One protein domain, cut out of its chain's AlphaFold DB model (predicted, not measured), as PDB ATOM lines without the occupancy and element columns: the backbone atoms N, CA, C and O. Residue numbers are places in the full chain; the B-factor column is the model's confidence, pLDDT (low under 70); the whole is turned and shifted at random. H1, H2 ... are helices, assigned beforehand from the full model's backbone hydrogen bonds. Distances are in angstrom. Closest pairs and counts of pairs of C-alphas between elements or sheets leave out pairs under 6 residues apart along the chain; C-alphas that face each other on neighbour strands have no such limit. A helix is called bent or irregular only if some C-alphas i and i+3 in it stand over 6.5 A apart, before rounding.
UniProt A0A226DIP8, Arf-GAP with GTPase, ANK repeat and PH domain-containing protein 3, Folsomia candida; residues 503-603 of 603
ATOM      1  N   ASP A 503       6.384 -30.854  14.453       93.88
ATOM      2  CA  ASP A 503       5.207 -31.515  15.036       93.88
ATOM      3  C   ASP A 503       4.006 -31.527  14.087       93.88
ATOM      4  O   ASP A 503       3.256 -32.498  14.052       93.88
ATOM      5  N   LYS A 504       3.831 -30.475  13.276       93.69
ATOM      6  CA  LYS A 504       2.755 -30.418  12.280       93.69
ATOM      7  C   LYS A 504       3.003 -31.344  11.097       93.69
ATOM      8  O   LYS A 504       2.039 -31.914  10.598       93.69
ATOM      9  N   PHE A 505       4.257 -31.522  10.675       91.69
ATOM     10  CA  PHE A 505       4.608 -32.536   9.677       91.69
ATOM     11  C   PHE A 505       4.254 -33.932  10.186       91.69
ATOM     12  O   PHE A 505       3.523 -34.659   9.519       91.69
ATOM     13  N   LEU A 506       4.704 -34.269  11.399       91.94
ATOM     14  CA  LEU A 506       4.434 -35.569  12.017       91.94
ATOM     15  C   LEU A 506       2.932 -35.791  12.237       91.94
ATOM     16  O   LEU A 506       2.423 -36.879  11.983       91.94
ATOM     17  N   LEU A 507       2.195 -34.758  12.654       93.19
ATOM     18  CA  LEU A 507       0.744 -34.835  12.822       93.19
ATOM     19  C   LEU A 507       0.012 -35.048  11.489       93.19
ATOM     20  O   LEU A 507      -0.919 -35.848  11.441       93.19
ATOM     21  N   ALA A 508       0.429 -34.371  10.414       93.62
ATOM     22  CA  ALA A 508      -0.150 -34.569   9.085       93.62
ATOM     23  C   ALA A 508       0.058 -36.010   8.593       93.62
ATOM     24  O   ALA A 508      -0.880 -36.619   8.087       93.62
ATOM     25  N   ILE A 509       1.246 -36.579   8.822       91.44
ATOM     26  CA  ILE A 509       1.561 -37.975   8.487       91.44
ATOM     27  C   ILE A 509       0.686 -38.945   9.292       91.44
ATOM     28  O   ILE A 509       0.016 -39.795   8.710       91.44
ATOM     29  N   ARG A 510       0.613 -38.779  10.620       89.75
ATOM     30  CA  ARG A 510      -0.211 -39.627  11.507       89.75
ATOM     31  C   ARG A 510      -1.693 -39.604  11.148       89.75
ATOM     32  O   ARG A 510      -2.364 -40.624  11.243       89.75
ATOM     33  N   ASN A 511      -2.194 -38.448  10.722       90.81
ATOM     34  CA  ASN A 511      -3.583 -38.285  10.302       90.81
ATOM     35  C   ASN A 511      -3.828 -38.712   8.845       90.81
ATOM     36  O   ASN A 511      -4.952 -38.569   8.368       90.81
ATOM     37  N   ARG A 512      -2.798 -39.193   8.130       89.38
ATOM     38  CA  ARG A 512      -2.832 -39.493   6.689       89.38
ATOM     39  C   ARG A 512      -3.336 -38.304   5.849       89.38
ATOM     40  O   ARG A 512      -3.973 -38.471   4.812       89.38
ATOM     41  N   ASP A 513      -3.035 -37.084   6.290       93.00
ATOM     42  CA  ASP A 513      -3.445 -35.834   5.652       93.00
ATOM     43  C   ASP A 513      -2.365 -35.339   4.684       93.00
ATOM     44  O   ASP A 513      -1.536 -34.475   4.994       93.00
ATOM     45  N   PHE A 514      -2.381 -35.910   3.479       93.81
ATOM     46  CA  PHE A 514      -1.405 -35.586   2.440       93.81
ATOM     47  C   PHE A 514      -1.474 -34.120   1.982       93.81
ATOM     48  O   PHE A 514      -0.481 -33.544   1.548       93.81
ATOM     49  N   ILE A 515      -2.636 -33.479   2.114       94.62
ATOM     50  CA  ILE A 515      -2.859 -32.107   1.652       94.62
ATOM     51  C   ILE A 515      -2.128 -31.121   2.560       94.62
ATOM     52  O   ILE A 515      -1.341 -30.301   2.079       94.62
ATOM     53  N   ASN A 516      -2.329 -31.228   3.877       95.06
ATOM     54  CA  ASN A 516      -1.592 -30.405   4.836       95.06
ATOM     55  C   ASN A 516      -0.093 -30.702   4.796       95.06
ATOM     56  O   ASN A 516       0.715 -29.775   4.882       95.06
ATOM     57  N   PHE A 517       0.285 -31.964   4.591       95.31
ATOM     58  CA  PHE A 517       1.678 -32.343   4.391       95.31
ATOM     59  C   PHE A 517       2.316 -31.618   3.195       95.31
ATOM     60  O   PHE A 517       3.372 -31.001   3.343       95.31
ATOM     61  N   MET A 518       1.647 -31.597   2.038       95.69
ATOM     62  CA  MET A 518       2.120 -30.879   0.852       95.69
ATOM     63  C   MET A 518       2.215 -29.364   1.086       95.69
ATOM     64  O   MET A 518       3.205 -28.749   0.693       95.69
ATOM     65  N   ILE A 519       1.249 -28.748   1.779       95.38
ATOM     66  CA  ILE A 519       1.304 -27.314   2.133       95.38
ATOM     67  C   ILE A 519       2.534 -27.006   3.001       95.38
ATOM     68  O   ILE A 519       3.233 -26.016   2.757       95.38
ATOM     69  N   LEU A 520       2.824 -27.850   3.998       95.50
ATOM     70  CA  LEU A 520       4.013 -27.716   4.845       95.50
ATOM     71  C   LEU A 520       5.300 -27.892   4.027       95.50
ATOM     72  O   LEU A 520       6.224 -27.091   4.167       95.50
ATOM     73  N   LEU A 521       5.349 -28.886   3.134       93.88
ATOM     74  CA  LEU A 521       6.504 -29.183   2.281       93.88
ATOM     75  C   LEU A 521       6.817 -28.057   1.281       93.88
ATOM     76  O   LEU A 521       7.979 -27.790   0.966       93.88
ATOM     77  N   LEU A 522       5.798 -27.345   0.800       93.00
ATOM     78  CA  LEU A 522       5.992 -26.180  -0.063       93.00
ATOM     79  C   LEU A 522       6.678 -25.024   0.677       93.00
ATOM     80  O   LEU A 522       7.510 -24.340   0.079       93.00
ATOM     81  N   ARG A 523       6.370 -24.839   1.969       91.00
ATOM     82  CA  ARG A 523       6.818 -23.699   2.792       91.00
ATOM     83  C   ARG A 523       8.020 -23.990   3.693       91.00
ATOM     84  O   ARG A 523       8.569 -23.050   4.262       91.00
ATOM     85  N   VAL A 524       8.416 -25.251   3.867       91.69
ATOM     86  CA  VAL A 524       9.563 -25.601   4.713       91.69
ATOM     87  C   VAL A 524      10.862 -25.073   4.109       91.69
ATOM     88  O   VAL A 524      11.134 -25.229   2.916       91.69
ATOM     89  N   GLU A 525      11.673 -24.437   4.948       89.38
ATOM     90  CA  GLU A 525      13.016 -24.008   4.577       89.38
ATOM     91  C   GLU A 525      13.944 -25.219   4.430       89.38
ATOM     92  O   GLU A 525      13.832 -26.191   5.180       89.38
ATOM     93  N   LYS A 526      14.894 -25.145   3.489       85.88
ATOM     94  CA  LYS A 526      15.810 -26.256   3.173       85.88
ATOM     95  C   LYS A 526      16.539 -26.784   4.412       85.88
ATOM     96  O   LYS A 526      16.571 -27.990   4.631       85.88
ATOM     97  N   TYR A 527      17.041 -25.879   5.253       86.06
ATOM     98  CA  TYR A 527      17.759 -26.229   6.480       86.06
ATOM     99  C   TYR A 527      16.872 -26.979   7.487       86.06
ATOM    100  O   TYR A 527      17.274 -27.999   8.040       86.06
ATOM    101  N   CYS A 528      15.636 -26.516   7.689       89.44
ATOM    102  CA  CYS A 528      14.675 -27.185   8.565       89.44
ATOM    103  C   CYS A 528      14.319 -28.579   8.042       89.44
ATOM    104  O   CYS A 528      14.316 -29.535   8.813       89.44
ATOM    105  N   LEU A 529      14.073 -28.713   6.733       88.88
ATOM    106  CA  LEU A 529      13.785 -30.012   6.126       88.88
ATOM    107  C   LEU A 529      14.958 -30.978   6.304       88.88
ATOM    108  O   LEU A 529      14.740 -32.113   6.710       88.88
ATOM    109  N   PHE A 530      16.189 -30.521   6.082       85.50
ATOM    110  CA  PHE A 530      17.392 -31.330   6.272       85.50
ATOM    111  C   PHE A 530      17.548 -31.854   7.707       85.50
ATOM    112  O   PHE A 530      17.982 -32.985   7.909       85.50
ATOM    113  N   LEU A 531      17.167 -31.066   8.715       86.38
ATOM    114  CA  LEU A 531      17.200 -31.508  10.113       86.38
ATOM    115  C   LEU A 531      16.082 -32.494  10.467       86.38
ATOM    116  O   LEU A 531      16.211 -33.229  11.442       86.38
ATOM    117  N   TRP A 532      14.960 -32.470   9.746       90.50
ATOM    118  CA  TRP A 532      13.757 -33.231  10.105       90.50
ATOM    119  C   TRP A 532      13.502 -34.435   9.203       90.50
ATOM    120  O   TRP A 532      12.688 -35.278   9.562       90.50
ATOM    121  N   VAL A 533      14.170 -34.525   8.051       86.69
ATOM    122  CA  VAL A 533      13.899 -35.516   7.001       86.69
ATOM    123  C   VAL A 533      13.971 -36.958   7.501       86.69
ATOM    124  O   VAL A 533      13.100 -37.742   7.149       86.69
ATOM    125  N   GLU A 534      14.922 -37.295   8.374       80.38
ATOM    126  CA  GLU A 534      15.045 -38.642   8.958       80.38
ATOM    127  C   GLU A 534      13.791 -39.016   9.757       80.38
ATOM    128  O   GLU A 534      13.196 -40.072   9.557       80.38
ATOM    129  N   GLU A 535      13.333 -38.112  10.620       85.94
ATOM    130  CA  GLU A 535      12.138 -38.347  11.425       85.94
ATOM    131  C   GLU A 535      10.854 -38.278  10.600       85.94
ATOM    132  O   GLU A 535       9.924 -39.023  10.880       85.94
ATOM    133  N   ILE A 536      10.803 -37.428   9.571       89.06
ATOM    134  CA  ILE A 536       9.679 -37.356   8.632       89.06
ATOM    135  C   ILE A 536       9.549 -38.674   7.864       89.06
ATOM    136  O   ILE A 536       8.465 -39.246   7.833       89.06
ATOM    137  N   LEU A 537      10.641 -39.173   7.277       85.75
ATOM    138  CA  LEU A 537      10.652 -40.446   6.555       85.75
ATOM    139  C   LEU A 537      10.341 -41.613   7.497       85.75
ATOM    140  O   LEU A 537       9.522 -42.467   7.162       85.75
ATOM    141  N   GLY A 538      10.914 -41.603   8.703       81.69
ATOM    142  CA  GLY A 538      10.618 -42.611   9.713       81.69
ATOM    143  C   GLY A 538       9.165 -42.614  10.165       81.69
ATOM    144  O   GLY A 538       8.582 -43.677  10.363       81.69
ATOM    145  N   GLU A 539       8.547 -41.442  10.283       86.88
ATOM    146  CA  GLU A 539       7.133 -41.348  10.622       86.88
ATOM    147  C   GLU A 539       6.220 -41.720   9.454       86.88
ATOM    148  O   GLU A 539       5.151 -42.260   9.705       86.88
ATOM    149  N   ILE A 540       6.616 -41.486   8.197       86.75
ATOM    150  CA  ILE A 540       5.859 -41.958   7.023       86.75
ATOM    151  C   ILE A 540       5.774 -43.484   7.052       86.75
ATOM    152  O   ILE A 540       4.685 -44.038   6.957       86.75
ATOM    153  N   VAL A 541       6.901 -44.162   7.269       78.00
ATOM    154  CA  VAL A 541       6.937 -45.628   7.318       78.00
ATOM    155  C   VAL A 541       6.161 -46.153   8.528       78.00
ATOM    156  O   VAL A 541       5.324 -47.036   8.380       78.00
ATOM    157  N   ARG A 542       6.360 -45.580   9.726       77.19
ATOM    158  CA  ARG A 542       5.632 -46.010  10.937       77.19
ATOM    159  C   ARG A 542       4.138 -45.675  10.913       77.19
ATOM    160  O   ARG A 542       3.337 -46.415  11.468       77.19
ATOM    161  N   GLY A 543       3.774 -44.522  10.362       70.31
ATOM    162  CA  GLY A 543       2.417 -43.976  10.394       70.31
ATOM    163  C   GLY A 543       1.538 -44.471   9.249       70.31
ATOM    164  O   GLY A 543       0.326 -44.616   9.423       70.31
ATOM    165  N   CYS A 544       2.128 -44.746   8.083       71.25
ATOM    166  CA  CYS A 544       1.409 -45.325   6.953       71.25
ATOM    167  C   CYS A 544       1.452 -46.860   6.960       71.25
ATOM    168  O   CYS A 544       0.463 -47.454   6.541       71.25
ATOM    169  N   GLY A 545       2.507 -47.471   7.511       66.69
ATOM    170  CA  GLY A 545       2.692 -48.921   7.633       66.69
ATOM    171  C   GLY A 545       3.927 -49.414   6.874       66.69
ATOM    172  O   GLY A 545       4.374 -48.800   5.901       66.69
ATOM    173  N   THR A 546       4.497 -50.525   7.332       69.69
ATOM    174  CA  THR A 546       5.631 -51.194   6.674       69.69
ATOM    175  C   THR A 546       5.167 -52.107   5.535       69.69
ATOM    176  O   THR A 546       3.999 -52.482   5.456       69.69
ATOM    177  N   ARG A 547       6.088 -52.525   4.653       65.81
ATOM    178  CA  ARG A 547       5.765 -53.466   3.562       65.81
ATOM    179  C   ARG A 547       5.209 -54.798   4.068       65.81
ATOM    180  O   ARG A 547       4.383 -55.402   3.400       65.81
ATOM    181  N   GLU A 548       5.665 -55.254   5.230       65.88
ATOM    182  CA  GLU A 548       5.196 -56.504   5.839       65.88
ATOM    183  C   GLU A 548       3.770 -56.376   6.399       65.88
ATOM    184  O   GLU A 548       3.051 -57.368   6.471       65.88
ATOM    185  N   GLU A 549       3.355 -55.162   6.772       69.12
ATOM    186  CA  GLU A 549       2.029 -54.867   7.327       69.12
ATOM    187  C   GLU A 549       0.989 -54.531   6.247       69.12
ATOM    188  O   GLU A 549      -0.203 -54.755   6.456       69.12
ATOM    189  N   ILE A 550       1.421 -53.985   5.105       72.81
ATOM    190  CA  ILE A 550       0.536 -53.536   4.027       72.81
ATOM    191  C   ILE A 550       0.403 -54.629   2.955       72.81
ATOM    192  O   ILE A 550       1.268 -54.798   2.093       72.81
ATOM    193  N   GLU A 551      -0.726 -55.343   2.987       70.38
ATOM    194  CA  GLU A 551      -1.082 -56.355   1.980       70.38
ATOM    195  C   GLU A 551      -1.508 -55.735   0.633       70.38
ATOM    196  O   GLU A 551      -1.325 -56.358  -0.416       70.38
ATOM    197  N   ASP A 552      -2.059 -54.515   0.642       76.69
ATOM    198  CA  ASP A 552      -2.541 -53.817  -0.554       76.69
ATOM    199  C   ASP A 552      -1.395 -53.089  -1.282       76.69
ATOM    200  O   ASP A 552      -0.761 -52.173  -0.752       76.69
ATOM    201  N   GLU A 553      -1.123 -53.477  -2.531       72.44
ATOM    202  CA  GLU A 553      -0.096 -52.822  -3.347       72.44
ATOM    203  C   GLU A 553      -0.380 -51.331  -3.582       72.44
ATOM    204  O   GLU A 553       0.563 -50.547  -3.641       72.44
ATOM    205  N   GLU A 554      -1.641 -50.908  -3.691       71.81
ATOM    206  CA  GLU A 554      -2.001 -49.502  -3.891       71.81
ATOM    207  C   GLU A 554      -1.675 -48.663  -2.648       71.81
ATOM    208  O   GLU A 554      -1.093 -47.578  -2.763       71.81
ATOM    209  N   GLU A 555      -1.956 -49.195  -1.456       77.56
ATOM    210  CA  GLU A 555      -1.616 -48.548  -0.185       77.56
ATOM    211  C   GLU A 555      -0.093 -48.459   0.003       77.56
ATOM    212  O   GLU A 555       0.418 -47.416   0.419       77.56
ATOM    213  N   TRP A 556       0.663 -49.485  -0.404       80.81
ATOM    214  CA  TRP A 556       2.130 -49.435  -0.382       80.81
ATOM    215  C   TRP A 556       2.698 -48.402  -1.366       80.81
ATOM    216  O   TRP A 556       3.596 -47.626  -1.027       80.81
ATOM    217  N   MET A 557       2.139 -48.322  -2.577       80.12
ATOM    218  CA  MET A 557       2.536 -47.311  -3.561       80.12
ATOM    219  C   MET A 557       2.232 -45.891  -3.073       80.12
ATOM    220  O   MET A 557       2.991 -44.964  -3.379       80.12
ATOM    221  N   ALA A 558       1.164 -45.710  -2.291       81.75
ATOM    222  CA  ALA A 558       0.882 -44.446  -1.629       81.75
ATOM    223  C   ALA A 558       1.998 -44.077  -0.640       81.75
ATOM    224  O   ALA A 558       2.474 -42.947  -0.699       81.75
ATOM    225  N   VAL A 559       2.502 -45.005   0.187       83.75
ATOM    226  CA  VAL A 559       3.669 -44.745   1.064       83.75
ATOM    227  C   VAL A 559       4.877 -44.264   0.254       83.75
ATOM    228  O   VAL A 559       5.491 -43.245   0.588       83.75
ATOM    229  N   GLY A 560       5.166 -44.924  -0.872       82.69
ATOM    230  CA  GLY A 560       6.217 -44.499  -1.799       82.69
ATOM    231  C   GLY A 560       6.020 -43.073  -2.332       82.69
ATOM    232  O   GLY A 560       6.991 -42.333  -2.495       82.69
ATOM    233  N   ALA A 561       4.774 -42.642  -2.543       86.31
ATOM    234  CA  ALA A 561       4.443 -41.289  -2.985       86.31
ATOM    235  C   ALA A 561       4.808 -40.222  -1.938       86.31
ATOM    236  O   ALA A 561       5.372 -39.184  -2.296       86.31
ATOM    237  N   TRP A 562       4.545 -40.491  -0.650       90.06
ATOM    238  CA  TRP A 562       4.947 -39.617   0.461       90.06
ATOM    239  C   TRP A 562       6.468 -39.470   0.536       90.06
ATOM    240  O   TRP A 562       6.976 -38.355   0.656       90.06
ATOM    241  N   VAL A 563       7.201 -40.578   0.413       86.88
ATOM    242  CA  VAL A 563       8.671 -40.571   0.404       86.88
ATOM    243  C   VAL A 563       9.200 -39.779  -0.795       86.88
ATOM    244  O   VAL A 563      10.037 -38.889  -0.637       86.88
ATOM    245  N   GLN A 564       8.668 -40.033  -1.992       85.12
ATOM    246  CA  GLN A 564       9.145 -39.426  -3.234       85.12
ATOM    247  C   GLN A 564       9.067 -37.890  -3.222       85.12
ATOM    248  O   GLN A 564      10.011 -37.227  -3.664       85.12
ATOM    249  N   VAL A 565       7.974 -37.306  -2.711       88.50
ATOM    250  CA  VAL A 565       7.833 -35.838  -2.664       88.50
ATOM    251  C   VAL A 565       8.830 -35.191  -1.699       88.50
ATOM    252  O   VAL A 565       9.352 -34.115  -1.997       88.50
ATOM    253  N   VAL A 566       9.161 -35.859  -0.586       89.00
ATOM    254  CA  VAL A 566      10.180 -35.391   0.369       89.00
ATOM    255  C   VAL A 566      11.558 -35.394  -0.277       89.00
ATOM    256  O   VAL A 566      12.256 -34.378  -0.234       89.00
ATOM    257  N   LEU A 567      11.932 -36.499  -0.926       84.44
ATOM    258  CA  LEU A 567      13.226 -36.622  -1.596       84.44
ATOM    259  C   LEU A 567      13.388 -35.578  -2.700       84.44
ATOM    260  O   LEU A 567      14.419 -34.916  -2.779       84.44
ATOM    261  N   TRP A 568      12.342 -35.309  -3.484       83.00
ATOM    262  CA  TRP A 568      12.409 -34.256  -4.497       83.00
ATOM    263  C   TRP A 568      12.615 -32.859  -3.939       83.00
ATOM    264  O   TRP A 568      13.258 -32.052  -4.608       83.00
ATOM    265  N   LYS A 569      12.088 -32.560  -2.751       86.19
ATOM    266  CA  LYS A 569      12.364 -31.290  -2.074       86.19
ATOM    267  C   LYS A 569      13.813 -31.230  -1.566       86.19
ATOM    268  O   LYS A 569      14.372 -30.140  -1.461       86.19
ATOM    269  N   CYS A 570      14.430 -32.383  -1.307       83.81
ATOM    270  CA  CYS A 570      15.836 -32.509  -0.923       83.81
ATOM    271  C   CYS A 570      16.809 -32.460  -2.118       83.81
ATOM    272  O   CYS A 570      17.993 -32.210  -1.917       83.81
ATOM    273  N   GLU A 571      16.354 -32.630  -3.368       79.44
ATOM    274  CA  GLU A 571      17.236 -32.538  -4.551       79.44
ATOM    275  C   GLU A 571      17.895 -31.160  -4.721       79.44
ATOM    276  O   GLU A 571      18.960 -31.060  -5.327       79.44
ATOM    277  N   ASP A 572      17.303 -30.103  -4.165       71.06
ATOM    278  CA  ASP A 572      17.866 -28.752  -4.219       71.06
ATOM    279  C   ASP A 572      18.849 -28.455  -3.060       71.06
ATOM    280  O   ASP A 572      19.226 -27.292  -2.869       71.06
ATOM    281  N   MET A 573      19.205 -29.456  -2.243       79.25
ATOM    282  CA  MET A 573      20.226 -29.360  -1.185       79.25
ATOM    283  C   MET A 573      21.648 -29.430  -1.761       79.25
ATOM    284  O   MET A 573      21.837 -29.811  -2.920       79.25
ATOM    285  N   GLU A 574      22.659 -29.066  -0.969       79.31
ATOM    286  CA  GLU A 574      24.052 -29.205  -1.399       79.31
ATOM    287  C   GLU A 574      24.447 -30.683  -1.546       79.31
ATOM    288  O   GLU A 574      23.947 -31.566  -0.848       79.31
ATOM    289  N   GLU A 575      25.385 -30.979  -2.447       78.56
ATOM    290  CA  GLU A 575      25.792 -32.361  -2.743       78.56
ATOM    291  C   GLU A 575      26.412 -33.076  -1.525       78.56
ATOM    292  O   GLU A 575      26.274 -34.289  -1.349       78.56
ATOM    293  N   SER A 576      27.046 -32.305  -0.636       78.12
ATOM    294  CA  SER A 576      27.559 -32.753   0.663       78.12
ATOM    295  C   SER A 576      26.431 -33.196   1.607       78.12
ATOM    296  O   SER A 576      26.536 -34.234   2.264       78.12
ATOM    297  N   GLU A 577      25.328 -32.445   1.641       77.00
ATOM    298  CA  GLU A 577      24.133 -32.723   2.439       77.00
ATOM    299  C   GLU A 577      23.391 -33.949   1.906       77.00
ATOM    300  O   GLU A 577      23.041 -34.834   2.687       77.00
ATOM    301  N   LYS A 578      23.235 -34.056   0.580       76.31
ATOM    302  CA  LYS A 578      22.652 -35.238  -0.075       76.31
ATOM    303  C   LYS A 578      23.466 -36.493   0.178       76.31
ATOM    304  O   LYS A 578      22.895 -37.522   0.520       76.31
ATOM    305  N   SER A 579      24.791 -36.412   0.054       75.75
ATOM    306  CA  SER A 579      25.683 -37.544   0.324       75.75
ATOM    307  C   SER A 579      25.566 -38.001   1.778       75.75
ATOM    308  O   SER A 579      25.493 -39.199   2.046       75.75
ATOM    309  N   ARG A 580      25.467 -37.053   2.721       73.19
ATOM    310  CA  ARG A 580      25.246 -37.358   4.140       73.19
ATOM    311  C   ARG A 580      23.882 -38.002   4.380       73.19
ATOM    312  O   ARG A 580      23.799 -38.964   5.136       73.19
ATOM    313  N   LEU A 581      22.836 -37.490   3.733       71.75
ATOM    314  CA  LEU A 581      21.482 -38.030   3.813       71.75
ATOM    315  C   LEU A 581      21.419 -39.455   3.239       71.75
ATOM    316  O   LEU A 581      20.880 -40.350   3.877       71.75
ATOM    317  N   LYS A 582      22.036 -39.680   2.075       72.50
ATOM    318  CA  LYS A 582      22.112 -40.983   1.401       72.50
ATOM    319  C   LYS A 582      22.886 -42.005   2.233       72.50
ATOM    320  O   LYS A 582      22.398 -43.112   2.407       72.50
ATOM    321  N   SER A 583      24.037 -41.624   2.798       70.88
ATOM    322  CA  SER A 583      24.821 -42.492   3.695       70.88
ATOM    323  C   SER A 583      24.010 -42.911   4.916       70.88
ATOM    324  O   SER A 583      23.924 -44.095   5.216       70.88
ATOM    325  N   LYS A 584      23.355 -41.955   5.582       64.69
ATOM    326  CA  LYS A 584      22.552 -42.240   6.774       64.69
ATOM    327  C   LYS A 584      21.311 -43.089   6.489       64.69
ATOM    328  O   LYS A 584      20.988 -43.963   7.279       64.69
ATOM    329  N   LEU A 585      20.625 -42.854   5.370       64.94
ATOM    330  CA  LEU A 585      19.438 -43.633   4.989       64.94
ATOM    331  C   LEU A 585      19.787 -45.048   4.500       64.94
ATOM    332  O   LEU A 585      18.949 -45.936   4.591       64.94
ATOM    333  N   LEU A 586      21.006 -45.265   3.991       64.19
ATOM    334  CA  LEU A 586      21.517 -46.591   3.624       64.19
ATOM    335  C   LEU A 586      21.997 -47.407   4.834       64.19
ATOM    336  O   LEU A 586      22.015 -48.632   4.750       64.19
ATOM    337  N   GLU A 587      22.401 -46.752   5.926       61.94
ATOM    338  CA  GLU A 587      22.803 -47.411   7.180       61.94
ATOM    339  C   GLU A 587      21.597 -47.965   7.963       61.94
ATOM    340  O   GLU A 587      21.717 -48.996   8.624       61.94
ATOM    341  N   ASP A 588      20.425 -47.333   7.844       56.59
ATOM    342  CA  ASP A 588      19.170 -47.762   8.474       56.59
ATOM    343  C   ASP A 588      18.367 -48.706   7.544       56.59
ATOM    344  O   ASP A 588      17.287 -48.374   7.050       56.59
ATOM    345  N   GLU A 589      18.878 -49.927   7.308       52.09
ATOM    346  CA  GLU A 589      18.193 -50.987   6.523       52.09
ATOM    347  C   GLU A 589      16.750 -51.258   7.001       52.09
ATOM    348  O   GLU A 589      15.891 -51.676   6.221       52.09
ATOM    349  N   PHE A 590      16.473 -50.986   8.278       44.81
ATOM    350  CA  PHE A 590      15.212 -51.289   8.954       44.81
ATOM    351  C   PHE A 590      14.036 -50.402   8.518       44.81
ATOM    352  O   PHE A 590      12.881 -50.749   8.752       44.81
ATOM    353  N   LEU A 591      14.300 -49.246   7.904       51.41
ATOM    354  CA  LEU A 591      13.263 -48.244   7.670       51.41
ATOM    355  C   LEU A 591      12.563 -48.352   6.313       51.41
ATOM    356  O   LEU A 591      11.463 -47.834   6.186       51.41
ATOM    357  N   LEU A 592      13.152 -48.968   5.285       53.47
ATOM    358  CA  LEU A 592      12.675 -48.737   3.909       53.47
ATOM    359  C   LEU A 592      12.415 -50.004   3.075       53.47
ATOM    360  O   LEU A 592      11.689 -49.929   2.085       53.47
ATOM    361  N   GLY A 593      12.908 -51.178   3.479       55.31
ATOM    362  CA  GLY A 593      12.762 -52.410   2.689       55.31
ATOM    363  C   GLY A 593      13.461 -52.349   1.316       55.31
ATOM    364  O   GLY A 593      13.834 -51.285   0.819       55.31
ATOM    365  N   GLU A 594      13.662 -53.501   0.666       55.41
ATOM    366  CA  GLU A 594      14.372 -53.567  -0.628       55.41
ATOM    367  C   GLU A 594      13.651 -52.810  -1.764       55.41
ATOM    368  O   GLU A 594      14.300 -52.330  -2.692       55.41
ATOM    369  N   GLU A 595      12.324 -52.655  -1.696       51.69
ATOM    370  CA  GLU A 595      11.518 -52.059  -2.773       51.69
ATOM    371  C   GLU A 595      11.561 -50.518  -2.805       51.69
ATOM    372  O   GLU A 595      11.616 -49.940  -3.893       51.69
ATOM    373  N   LEU A 596      11.615 -49.825  -1.655       54.22
ATOM    374  CA  LEU A 596      11.809 -48.362  -1.641       54.22
ATOM    375  C   LEU A 596      13.258 -47.973  -1.956       54.22
ATOM    376  O   LEU A 596      13.520 -46.811  -2.267       54.22
ATOM    377  N   ARG A 597      14.197 -48.929  -1.983       58.59
ATOM    378  CA  ARG A 597      15.551 -48.692  -2.499       58.59
ATOM    379  C   ARG A 597      15.520 -48.168  -3.936       58.59
ATOM    380  O   ARG A 597      16.286 -47.270  -4.254       58.59
ATOM    381  N   GLY A 598      14.575 -48.628  -4.763       53.47
ATOM    382  CA  GLY A 598      14.371 -48.116  -6.123       53.47
ATOM    383  C   GLY A 598      13.918 -46.649  -6.175       53.47
ATOM    384  O   GLY A 598      14.309 -45.917  -7.082       53.47
ATOM    385  N   VAL A 599      13.156 -46.186  -5.175       55.94
ATOM    386  CA  VAL A 599      12.782 -44.765  -5.019       55.94
ATOM    387  C   VAL A 599      14.021 -43.912  -4.716       55.94
ATOM    388  O   VAL A 599      14.139 -42.796  -5.219       55.94
ATOM    389  N   PHE A 600      14.972 -44.462  -3.955       58.97
ATOM    390  CA  PHE A 600      16.258 -43.833  -3.646       58.97
ATOM    391  C   PHE A 600      17.315 -43.979  -4.740       58.97
ATOM    392  O   PHE A 600      18.195 -43.138  -4.821       58.97
ATOM    393  N   GLU A 601      17.277 -45.012  -5.580       49.41
ATOM    394  CA  GLU A 601      18.180 -45.135  -6.735       49.41
ATOM    395  C   GLU A 601      17.844 -44.116  -7.833       49.41
ATOM    396  O   GLU A 601      18.722 -43.712  -8.594       49.41
ATOM    397  N   LEU A 602      16.586 -43.669  -7.884       48.31
ATOM    398  CA  LEU A 602      16.133 -42.558  -8.725       48.31
ATOM    399  C   LEU A 602      16.483 -41.169  -8.149       48.31
ATOM    400  O   LEU A 602      16.318 -40.186  -8.874       48.31
ATOM    401  N   PHE A 603      16.942 -41.097  -6.888       46.66
ATOM    402  CA  PHE A 603      17.441 -39.905  -6.183       46.66
ATOM    403  C   PHE A 603      18.982 -39.896  -6.097       46.66
ATOM    404  O   PHE A 603      19.568 -38.871  -6.503       46.66
TER     405      PHE A 603
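This is residues 503 to 603 of the 603 residues of the protein "Arf-GAP with GTPase, ANK repeat and PH domain-containing protein 3" of Folsomia candida (UniProt A0A226DIP8). A long helical hairpin, H3 and H4, makes the middle tier of a three-tiered body, with the shorter hairpin H1 and H2 over one side and H5 and H6 on the opposite side. The class is all helix: 101 residues, six named helices, H1 to H6 in order. It is compact, with a radius of gyration of the C-alphas of 12.9 A and spans of 37 by 28 by 19 A.

H1, residues 503 to 510, begins at C-alpha 503 (5.207, -31.515, 15.036). H2 is 514 to 523. H3, 526 to 544, 24.2 A, is irregular, C-alphas 531 to 534 spanning 7.5 A. H4 is 553 to 570, 25.9 A; H5 575 to 587; H6 593 to 601, ending at (18.180, -45.135, -6.735).

The hub H4 touches H3, closest C-alphas Cys 544 and Val 559, 6.3 A, opposite ways at a shallow 8 degrees. Every O i to N i+4 pair is within hydrogen-bond range in H1, H2 and H5; H3 has 13 of 15, H4 13 of 14, H6 2 of 5 beside 5 of 6 O i to N i+3.

The printed part has no cut. Residues 545 to 549 and 584 to 603 are under 70.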